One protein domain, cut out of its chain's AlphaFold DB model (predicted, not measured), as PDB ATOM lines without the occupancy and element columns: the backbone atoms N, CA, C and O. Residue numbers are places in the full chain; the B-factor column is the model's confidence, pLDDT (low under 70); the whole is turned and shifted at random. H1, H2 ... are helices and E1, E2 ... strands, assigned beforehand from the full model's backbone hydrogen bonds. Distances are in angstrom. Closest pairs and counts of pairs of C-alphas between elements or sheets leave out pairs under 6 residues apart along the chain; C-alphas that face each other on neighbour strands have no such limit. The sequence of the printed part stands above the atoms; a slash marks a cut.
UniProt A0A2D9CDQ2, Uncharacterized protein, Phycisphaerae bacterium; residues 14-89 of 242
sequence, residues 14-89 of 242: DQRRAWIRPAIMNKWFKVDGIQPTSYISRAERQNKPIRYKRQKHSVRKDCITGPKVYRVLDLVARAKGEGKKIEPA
ATOM      1  N   ASP A  14     179.228 290.916 245.553       91.12
ATOM      2  CA  ASP A  14     179.598 292.330 245.606       91.12
ATOM      3  C   ASP A  14     178.963 293.066 246.802       91.12
ATOM      4  O   ASP A  14     179.547 293.999 247.360       91.12
ATOM      5  N   GLN A  15     177.798 292.607 247.265       92.69
ATOM      6  CA  GLN A  15     177.040 293.243 248.344       92.69
ATOM      7  C   GLN A  15     177.373 292.711 249.742       92.69
ATOM      8  O   GLN A  15     177.084 293.372 250.744       92.69
ATOM      9  N   ARG A  16     178.044 291.556 249.850       92.31
ATOM     10  CA  ARG A  16     178.378 290.891 251.129       92.31
ATOM     11  C   ARG A  16     179.065 291.823 252.138       92.31
ATOM     12  O   ARG A  16     178.781 291.784 253.337       92.31
ATOM     13  N   ARG A  17     179.960 292.699 251.674       92.44
ATOM     14  CA  ARG A  17     180.719 293.639 252.526       92.44
ATOM     15  C   ARG A  17     180.277 295.101 252.397       92.44
ATOM     16  O   ARG A  17     180.817 295.953 253.108       92.44
ATOM     17  N   ALA A  18     179.310 295.391 251.530       92.88
ATOM     18  CA  ALA A  18     178.849 296.745 251.254       92.88
ATOM     19  C   ALA A  18     178.060 297.343 252.434       92.88
ATOM     20  O   ALA A  18     177.419 296.629 253.207       92.88
ATOM     21  N   TRP A  19     178.111 298.672 252.575       94.00
ATOM     22  CA  TRP A  19     177.274 299.425 253.515       94.00
ATOM     23  C   TRP A  19     175.979 299.826 252.816       94.00
ATOM     24  O   TRP A  19     175.976 300.761 252.019       94.00
ATOM     25  N   ILE A  20     174.882 299.145 253.130       94.88
ATOM     26  CA  ILE A  20     173.605 299.332 252.438       94.88
ATOM     27  C   ILE A  20     172.459 299.575 253.417       94.88
ATOM     28  O   ILE A  20     172.574 299.377 254.629       94.88
ATOM     29  N   ARG A  21     171.332 300.047 252.882       94.56
ATOM     30  CA  ARG A  21     170.119 300.284 253.668       94.56
ATOM     31  C   ARG A  21     169.429 298.951 254.001       94.56
ATOM     32  O   ARG A  21     169.381 298.083 253.129       94.56
ATOM     33  N   PRO A  22     168.821 298.806 255.193       92.88
ATOM     34  CA  PRO A  22     168.100 297.587 255.582       92.88
ATOM     35  C   PRO A  22     167.032 297.137 254.581       92.88
ATOM     36  O   PRO A  22     166.918 295.953 254.294       92.88
ATOM     37  N   ALA A  23     166.306 298.088 253.984       91.56
ATOM     38  CA  ALA A  23     165.268 297.797 252.996       91.56
ATOM     39  C   ALA A  23     165.797 297.053 251.755       91.56
ATOM     40  O   ALA A  23     165.062 296.285 251.147       91.56
ATOM     41  N   ILE A  24     167.070 297.250 251.393       92.19
ATOM     42  CA  ILE A  24     167.703 296.528 250.280       92.19
ATOM     43  C   ILE A  24     167.976 295.076 250.691       92.19
ATOM     44  O   ILE A  24     167.714 294.164 249.917       92.19
ATOM     45  N   MET A  25     168.422 294.850 251.932       93.50
ATOM     46  CA  MET A  25     168.698 293.506 252.462       93.50
ATOM     47  C   MET A  25     167.447 292.622 252.510       93.50
ATOM     48  O   MET A  25     167.553 291.414 252.319       93.50
ATOM     49  N   ASN A  26     166.268 293.218 252.737       93.38
ATOM     50  CA  ASN A  26     164.992 292.496 252.766       93.38
ATOM     51  C   ASN A  26     164.703 291.721 251.472       93.38
ATOM     52  O   ASN A  26     163.980 290.732 251.524       93.38
ATOM     53  N   LYS A  27     165.272 292.153 250.340       91.00
ATOM     54  CA  LYS A  27     165.103 291.498 249.037       91.00
ATOM     55  C   LYS A  27     165.915 290.217 248.893       91.00
ATOM     56  O   LYS A  27     165.693 289.464 247.960       91.00
ATOM     57  N   TRP A  28     166.893 289.993 249.766       92.31
ATOM     58  CA  TRP A  28     167.859 288.908 249.606       92.31
ATOM     59  C   TRP A  28     167.610 287.775 250.587       92.31
ATOM     60  O   TRP A  28     167.655 286.605 250.213       92.31
ATOM     61  N   PHE A  29     167.336 288.097 251.850       94.25
ATOM     62  CA  PHE A  29     167.186 287.074 252.876       94.25
ATOM     63  C   PHE A  29     166.279 287.497 254.026       94.25
ATOM     64  O   PHE A  29     165.987 288.675 254.228       94.25
ATOM     65  N   LYS A  30     165.894 286.498 254.813       95.19
ATOM     66  CA  LYS A  30     165.217 286.584 256.101       95.19
ATOM     67  C   LYS A  30     166.094 285.970 257.185       95.19
ATOM     68  O   LYS A  30     166.914 285.094 256.917       95.19
ATOM     69  N   VAL A  31     165.911 286.430 258.415       95.50
ATOM     70  CA  VAL A  31     166.538 285.869 259.612       95.50
ATOM     71  C   VAL A  31     165.431 285.261 260.453       95.50
ATOM     72  O   VAL A  31     164.600 286.006 260.955       95.50
ATOM     73  N   ASP A  32     165.404 283.939 260.610       94.12
ATOM     74  CA  ASP A  32     164.404 283.235 261.430       94.12
ATOM     75  C   ASP A  32     162.957 283.609 261.031       94.12
ATOM     76  O   ASP A  32     162.137 284.003 261.858       94.12
ATOM     77  N   GLY A  33     162.687 283.617 259.719       92.88
ATOM     78  CA  GLY A  33     161.395 283.998 259.140       92.88
ATOM     79  C   GLY A  33     161.078 285.502 259.099       92.88
ATOM     80  O   GLY A  33     160.113 285.890 258.441       92.88
ATOM     81  N   ILE A  34     161.876 286.376 259.729       95.56
ATOM     82  CA  ILE A  34     161.633 287.831 259.744       95.56
ATOM     83  C   ILE A  34     162.578 288.612 258.828       95.56
ATOM     84  O   ILE A  34     163.708 288.209 258.553       95.56
ATOM     85  N   GLN A  35     162.125 289.778 258.365       96.06
ATOM     86  CA  GLN A  35     162.932 290.649 257.514       96.06
ATOM     87  C   GLN A  35     164.152 291.220 258.272       96.06
ATOM     88  O   GLN A  35     164.035 291.555 259.456       96.06
ATOM     89  N   PRO A  36     165.302 291.428 257.597       96.38
ATOM     90  CA  PRO A  36     166.489 292.079 258.153       96.38
ATOM     91  C   PRO A  36     166.183 293.405 258.848       96.38
ATOM     92  O   PRO A  36     166.718 293.677 259.921       96.38
ATOM     93  N   THR A  37     165.274 294.205 258.286       96.75
ATOM     94  CA  THR A  37     164.831 295.465 258.905       96.75
ATOM     95  C   THR A  37     164.190 295.227 260.278       96.75
ATOM     96  O   THR A  37     164.586 295.854 261.260       96.75
ATOM     97  N   SER A  38     163.265 294.270 260.381       96.81
ATOM     98  CA  SER A  38     162.615 293.892 261.643       96.81
ATOM     99  C   SER A  38     163.602 293.291 262.646       96.81
ATOM    100  O   SER A  38     163.511 293.566 263.845       96.81
ATOM    101  N   TYR A  39     164.565 292.502 262.162       97.44
ATOM    102  CA  TYR A  39     165.626 291.918 262.979       97.44
ATOM    103  C   TYR A  39     166.532 292.997 263.590       97.44
ATOM    104  O   TYR A  39     166.768 292.986 264.798       97.44
ATOM    105  N   ILE A  40     166.952 293.991 262.798       97.06
ATOM    106  CA  ILE A  40     167.714 295.152 263.283       97.06
ATOM    107  C   ILE A  40     166.926 295.898 264.364       97.06
ATOM    108  O   ILE A  40     167.449 296.136 265.451       97.06
ATOM    109  N   SER A  41     165.656 296.226 264.107       96.31
ATOM    110  CA  SER A  41     164.816 296.926 265.086       96.31
ATOM    111  C   SER A  41     164.604 296.119 266.370       96.31
ATOM    112  O   SER A  41     164.453 296.688 267.451       96.31
ATOM    113  N   ARG A  42     164.583 294.783 266.292       96.44
ATOM    114  CA  ARG A  42     164.538 293.910 267.474       96.44
ATOM    115  C   ARG A  42     165.847 293.969 268.261       96.44
ATOM    116  O   ARG A  42     165.795 294.108 269.478       96.44
ATOM    117  N   ALA A  43     166.989 293.919 267.579       95.19
ATOM    118  CA  ALA A  43     168.306 294.008 268.202       95.19
ATOM    119  C   ALA A  43     168.509 295.357 268.923       95.19
ATOM    120  O   ALA A  43     169.003 295.394 270.050       95.19
ATOM    121  N   GLU A  44     168.043 296.459 268.325       94.94
ATOM    122  CA  GLU A  44     168.057 297.787 268.955       94.94
ATOM    123  C   GLU A  44     167.191 297.837 270.222       94.94
ATOM    124  O   GLU A  44     167.663 298.293 271.258       94.94
ATOM    125  N   ARG A  45     165.963 297.295 270.184       95.69
ATOM    126  CA  ARG A  45     165.072 297.227 271.360       95.69
ATOM    127  C   ARG A  45     165.631 296.383 272.505       95.69
ATOM    128  O   ARG A  45     165.296 296.619 273.659       95.69
ATOM    129  N   GLN A  46     166.473 295.401 272.196       95.38
ATOM    130  CA  GLN A  46     167.138 294.553 273.187       95.38
ATOM    131  C   GLN A  46     168.453 295.153 273.709       95.38
ATOM    132  O   GLN A  46     169.202 294.451 274.384       95.38
ATOM    133  N   ASN A  47     168.759 296.417 273.386       94.19
ATOM    134  CA  ASN A  47     170.030 297.076 273.704       94.19
ATOM    135  C   ASN A  47     171.264 296.317 273.178       94.19
ATOM    136  O   ASN A  47     172.350 296.389 273.751       94.19
ATOM    137  N   LYS A  48     171.118 295.600 272.057       94.56
ATOM    138  CA  LYS A  48     172.201 294.883 271.366       94.56
ATOM    139  C   LYS A  48     172.319 295.378 269.917       94.56
ATOM    140  O   LYS A  48     172.088 294.605 268.989       94.56
ATOM    141  N   PRO A  49     172.625 296.668 269.689       93.81
ATOM    142  CA  PRO A  49     172.602 297.244 268.352       93.81
ATOM    143  C   PRO A  49     173.662 296.616 267.439       93.81
ATOM    144  O   PRO A  49     174.807 296.390 267.832       93.81
ATOM    145  N   ILE A  50     173.285 296.385 266.182       95.69
ATOM    146  CA  ILE A  50     174.212 295.956 265.130       95.69
ATOM    147  C   ILE A  50     175.020 297.171 264.664       95.69
ATOM    148  O   ILE A  50     174.502 298.288 264.597       95.69
ATOM    149  N   ARG A  51     176.296 296.963 264.324       95.56
ATOM    150  CA  ARG A  51     177.179 298.030 263.838       95.56
ATOM    151  C   ARG A  51     176.576 298.719 262.609       95.56
ATOM    152  O   ARG A  51     176.299 298.076 261.598       95.56
ATOM    153  N   TYR A  52     176.445 300.041 262.680       95.19
ATOM    154  CA  TYR A  52     175.934 300.867 261.590       95.19
ATOM    155  C   TYR A  52     176.847 302.062 261.304       95.19
ATOM    156  O   TYR A  52     177.643 302.484 262.143       95.19
ATOM    157  N   LYS A  53     176.714 302.625 260.103       93.38
ATOM    158  CA  LYS A  53     177.200 303.964 259.749       93.38
ATOM    159  C   LYS A  53     176.007 304.827 259.377       93.38
ATOM    160  O   LYS A  53     174.961 304.312 258.995       93.38
ATOM    161  N   ARG A  54     176.146 306.145 259.468       88.88
ATOM    162  CA  ARG A  54     175.167 307.064 258.887       88.88
ATOM    163  C   ARG A  54     175.692 307.567 257.561       88.88
ATOM    164  O   ARG A  54     176.845 307.987 257.472       88.88
ATOM    165  N   GLN A  55     174.857 307.488 256.536       83.38
ATOM    166  CA  GLN A  55     175.193 308.044 255.234       83.38
ATOM    167  C   GLN A  55     175.320 309.569 255.381       83.38
ATOM    168  O   GLN A  55     174.439 310.206 255.956       83.38
ATOM    169  N   LYS A  56     176.430 310.166 254.929       75.50
ATOM    170  CA  LYS A  56     176.568 311.629 254.922       75.50
ATOM    171  C   LYS A  56     175.676 312.186 253.810       75.50
ATOM    172  O   LYS A  56     175.851 311.803 252.658       75.50
ATOM    173  N   HIS A  57     174.739 313.073 254.142       64.38
ATOM    174  CA  HIS A  57     174.082 313.912 253.138       64.38
ATOM    175  C   HIS A  57     174.932 315.171 252.939       64.38
ATOM    176  O   HIS A  57     175.241 315.858 253.907       64.38
ATOM    177  N   SER A  58     175.341 315.461 251.703       55.34
ATOM    178  CA  SER A  58     176.270 316.557 251.388       55.34
ATOM    179  C   SER A  58     175.595 317.916 251.172       55.34
ATOM    180  O   SER A  58     176.208 318.798 250.584       55.34
ATOM    181  N   VAL A  59     174.333 318.097 251.575       57.97
ATOM    182  CA  VAL A  59     173.528 319.205 251.029       57.97
ATOM    183  C   VAL A  59     173.439 320.424 251.957       57.97
ATOM    184  O   VAL A  59     173.297 321.533 251.455       57.97
ATOM    185  N   ARG A  60     173.594 320.293 253.283       53.97
ATOM    186  CA  ARG A  60     173.652 321.452 254.201       53.97
ATOM    187  C   ARG A  60     174.566 321.193 255.397       53.97
ATOM    188  O   ARG A  60     174.550 320.102 255.962       53.97
ATOM    189  N   LYS A  61     175.340 322.215 255.774       55.38
ATOM    190  CA  LYS A  61     176.325 322.209 256.874       55.38
ATOM    191  C   LYS A  61     175.701 321.919 258.254       55.38
ATOM    192  O   LYS A  61     176.416 321.465 259.139       55.38
ATOM    193  N   ASP A  62     174.380 322.061 258.384       54.06
ATOM    194  CA  ASP A  62     173.705 322.147 259.688       54.06
ATOM    195  C   ASP A  62     172.716 320.999 259.984       54.06
ATOM    196  O   ASP A  62     171.924 321.080 260.918       54.06
ATOM    197  N   CYS A  63     172.732 319.899 259.217       53.00
ATOM    198  CA  CYS A  63     171.825 318.758 259.441       53.00
ATOM    199  C   CYS A  63     172.595 317.429 259.477       53.00
ATOM    200  O   CYS A  63     172.646 316.666 258.511       53.00
ATOM    201  N   ILE A  64     173.228 317.148 260.614       56.31
ATOM    202  CA  ILE A  64     174.030 315.943 260.836       56.31
ATOM    203  C   ILE A  64     173.095 314.804 261.244       56.31
ATOM    204  O   ILE A  64     172.881 314.608 262.429       56.31
ATOM    205  N   THR A  65     172.516 314.053 260.305       67.75
ATOM    206  CA  THR A  65     172.327 312.588 260.434       67.75
ATOM    207  C   THR A  65     171.526 312.021 259.258       67.75
ATOM    208  O   THR A  65     170.302 312.049 259.241       67.75
ATOM    209  N   GLY A  66     172.211 311.420 258.281       79.69
ATOM    210  CA  GLY A  66     171.534 310.608 257.269       79.69
ATOM    211  C   GLY A  66     171.086 309.235 257.793       79.69
ATOM    212  O   GLY A  66     171.324 308.890 258.967       79.69
ATOM    213  N   PRO A  67     170.436 308.432 256.927       88.12
ATOM    214  CA  PRO A  67     169.896 307.131 257.301       88.12
ATOM    215  C   PRO A  67     170.998 306.168 257.750       88.12
ATOM    216  O   PRO A  67     172.143 306.233 257.283       88.12
ATOM    217  N   LYS A  68     170.641 305.263 258.668       93.19
ATOM    218  CA  LYS A  68     171.526 304.181 259.108       93.19
ATOM    219  C   LYS A  68     171.715 303.185 257.961       93.19
ATOM    220  O   LYS A  68     170.746 302.707 257.371       93.19
ATOM    221  N   VAL A  69     172.967 302.866 257.676       95.06
ATOM    222  CA  VAL A  69     173.386 301.807 256.762       95.06
ATOM    223  C   VAL A  69     174.160 300.759 257.545       95.06
ATOM    224  O   VAL A  69     174.893 301.081 258.483       95.06
ATOM    225  N   TYR A  70     174.002 299.505 257.151       96.25
ATOM    226  CA  TYR A  70     174.562 298.343 257.830       96.25
ATOM    227  C   TYR A  70     175.378 297.536 256.830       96.25
ATOM    228  O   TYR A  70     175.105 297.573 255.628       96.25
ATOM    229  N   ARG A  71     176.376 296.797 257.315       95.62
ATOM    230  CA  ARG A  71     177.023 295.778 256.486       95.62
ATOM    231  C   ARG A  71     176.234 294.491 256.572       95.62
ATOM    232  O   ARG A  71     175.915 294.050 257.676       95.62
ATOM    233  N   VAL A  72     175.999 293.864 255.424       94.56
ATOM    234  CA  VAL A  72     175.364 292.539 255.364       94.56
ATOM    235  C   VAL A  72     176.153 291.543 256.215       94.56
ATOM    236  O   VAL A  72     175.567 290.825 257.019       94.56
ATOM    237  N   LEU A  73     177.487 291.608 256.131       94.88
ATOM    238  CA  LEU A  73     178.435 290.898 256.990       94.88
ATOM    239  C   LEU A  73     178.073 290.920 258.476       94.88
ATOM    240  O   LEU A  73     178.003 289.871 259.108       94.88
ATOM    241  N   ASP A  74     177.873 292.117 259.028       95.25
ATOM    242  CA  ASP A  74     177.691 292.300 260.467       95.25
ATOM    243  C   ASP A  74     176.344 291.709 260.911       95.25
ATOM    244  O   ASP A  74     176.241 291.128 261.990       95.25
ATOM    245  N   LEU A  75     175.323 291.807 260.055       94.88
ATOM    246  CA  LEU A  75     173.997 291.262 260.323       94.88
ATOM    247  C   LEU A  75     173.976 289.731 260.238       94.88
ATOM    248  O   LEU A  75     173.465 289.081 261.147       94.88
ATOM    249  N   VAL A  76     174.577 289.161 259.189       94.69
ATOM    250  CA  VAL A  76     174.706 287.708 258.989       94.69
ATOM    251  C   VAL A  76     175.524 287.078 260.115       94.69
ATOM    252  O   VAL A  76     175.093 286.090 260.708       94.69
ATOM    253  N   ALA A  77     176.675 287.667 260.453       94.19
ATOM    254  CA  ALA A  77     177.523 287.190 261.541       94.19
ATOM    255  C   ALA A  77     176.782 287.221 262.882       94.19
ATOM    256  O   ALA A  77     176.858 286.263 263.651       94.19
ATOM    257  N   ARG A  78     176.019 288.290 263.142       95.19
ATOM    258  CA  ARG A  78     175.212 288.409 264.356       95.19
ATOM    259  C   ARG A  78     174.113 287.353 264.418       95.19
ATOM    260  O   ARG A  78     174.002 286.680 265.432       95.19
ATOM    261  N   ALA A  79     173.332 287.205 263.350       95.00
ATOM    262  CA  ALA A  79     172.265 286.211 263.262       95.00
ATOM    263  C   ALA A  79     172.797 284.790 263.488       95.00
ATOM    264  O   ALA A  79     172.278 284.067 264.336       95.00
ATOM    265  N   LYS A  80     173.894 284.421 262.816       93.50
ATOM    266  CA  LYS A  80     174.548 283.121 263.019       93.50
ATOM    267  C   LYS A  80     175.083 282.949 264.443       93.50
ATOM    268  O   LYS A  80     174.916 281.880 265.016       93.50
ATOM    269  N   GLY A  81     175.677 283.991 265.029       93.88
ATOM    270  CA  GLY A  81     176.149 283.971 266.418       93.88
ATOM    271  C   GLY A  81     175.028 283.798 267.451       93.88
ATOM    272  O   GLY A  81     175.270 283.282 268.535       93.88
ATOM    273  N   GLU A  82     173.798 284.181 267.108       94.69
ATOM    274  CA  GLU A  82     172.587 283.935 267.904       94.69
ATOM    275  C   GLU A  82     171.896 282.600 267.559       94.69
ATOM    276  O   GLU A  82     170.797 282.332 268.044       94.69
ATOM    277  N   GLY A  83     172.504 281.770 266.704       94.25
ATOM    278  CA  GLY A  83     171.929 280.501 266.251       94.25
ATOM    279  C   GLY A  83     170.706 280.661 265.343       94.25
ATOM    280  O   GLY A  83     169.918 279.729 265.204       94.25
ATOM    281  N   LYS A  84     170.505 281.838 264.738       95.50
ATOM    282  CA  LYS A  84     169.367 282.115 263.857       95.50
ATOM    283  C   LYS A  84     169.615 281.603 262.444       95.50
ATOM    284  O   LYS A  84     170.697 281.784 261.881       95.50
ATOM    285  N   LYS A  85     168.582 280.999 261.850       93.94
ATOM    286  CA  LYS A  85     168.604 280.527 260.463       93.94
ATOM    287  C   LYS A  85     168.504 281.714 259.504       93.94
ATOM    288  O   LYS A  85     167.755 282.653 259.761       93.94
ATOM    289  N   ILE A  86     169.255 281.668 258.406       93.56
ATOM    290  CA  ILE A  86     169.163 282.653 257.326       93.56
ATOM    291  C   ILE A  86     168.572 281.958 256.107       93.56
ATOM    292  O   ILE A  86     169.098 280.937 255.669       93.56
ATOM    293  N   GLU A  87     167.480 282.500 255.586       92.06
ATOM    294  CA  GLU A  87     166.696 281.921 254.492       92.06
ATOM    295  C   GLU A  87     166.561 282.933 253.350       92.06
ATOM    296  O   GLU A  87     166.639 284.133 253.615       92.06
ATOM    297  N   PRO A  88     166.371 282.512 252.090       89.81
ATOM    298  CA  PRO A  88     166.096 283.433 250.989       89.81
ATOM    299  C   PRO A  88     164.842 284.279 251.246       89.81
ATOM    300  O   PRO A  88     163.928 283.858 251.954       89.81
ATOM    301  N   ALA A  89     164.791 285.480 250.670       87.50
ATOM    302  CA  ALA A  89     163.551 286.250 250.633       87.50
ATOM    303  C   ALA A  89     162.507 285.548 249.742       87.50
ATOM    304  O   ALA A  89     162.873 284.916 248.750       87.50
TER     305      ALA A  89
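Overview. This is residues 14 to 89 of the 242 residues of an uncharacterized protein of Phycisphaerae bacterium (UniProt A0A2D9CDQ2). A small, flattish body has a pair of short strands at each end: the hairpin E2 and E3, whose long loop, residues 55 to 67, reaches far out, and the pair E1 and E4 at the other end. H1 and H2 meet between the two strand pairs, while H3 follows E3 directly and runs toward the E1 and E4 end. The printed part has 76 residues, with three named helices and four named strands in the order H1, E1, H2, E2, E3, H3, E4; the class is mixed, helices and strands, and under half of the residues are in named elements. Both two-stranded sheets, E2 - E3 and E1 - E4, are antiparallel. The whole is only just compact, close to loose, with a radius of gyration of the C-alphas of 13.3 A and spans of 43 by 30 by 16 A, the loop making much of the length.

Along the chain. E2 is residues 52 to 54, 6.8 A long, and E3 is residues 68 to 71, 10.4 A long, from C-alpha 68 at (171.526, 304.181, 259.108). H3, residues 72 to 81, measures 14.0 A. H1, residues 22 to 25, measures 5.2 A and begins with C-alpha 22 at (168.100, 297.587, 255.582). H2, residues 36 to 45, measures 14.2 A. E1, residues 29 to 31, is 6.9 A long, and E4, residues 86 to 88, is 7.1 A long and ends with C-alpha 88 at (166.096, 283.433, 250.989).

Arrangement. E2 and E3 form a hairpin, their directions 138 degrees apart; N 53 and O 69 are within hydrogen-bond range at 2.9 A. Residues 19 to 20 pair antiparallel with residues 70 to 71 of E3. The closest C-alphas of H1 and E3, those of Pro 22 and Val 69, are 6.9 A apart. H1 and H2 touch, the closest C-alphas being those of Pro 22 and Thr 37 at 5.1 A. H2 and H3 are close but not clearly touching, with C-alphas 36 and 75 closest at 7.9 A; they run the same way at a steep tilt of 63 degrees. E1 and E4 are antiparallel at 149 degrees, with N 30 and O 87 2.8 A apart. The closest C-alphas of E1 and H2, those of Lys 30 and Pro 36, are 6.0 A apart. E2 and H3 are apart. Every O i to N i+4 pair is within hydrogen-bond range in H2 and H3; H1 is too short for such a pair.

Size, cuts and confidence. The two C-alphas farthest apart, those of Lys 61 and Gly 83, are 43.0 A apart. The printed part has no cut. The link from E2 to E3, 13 residues, is long. The mean pLDDT of the printed part is 89.2, and residues 57 to 65 are under 70.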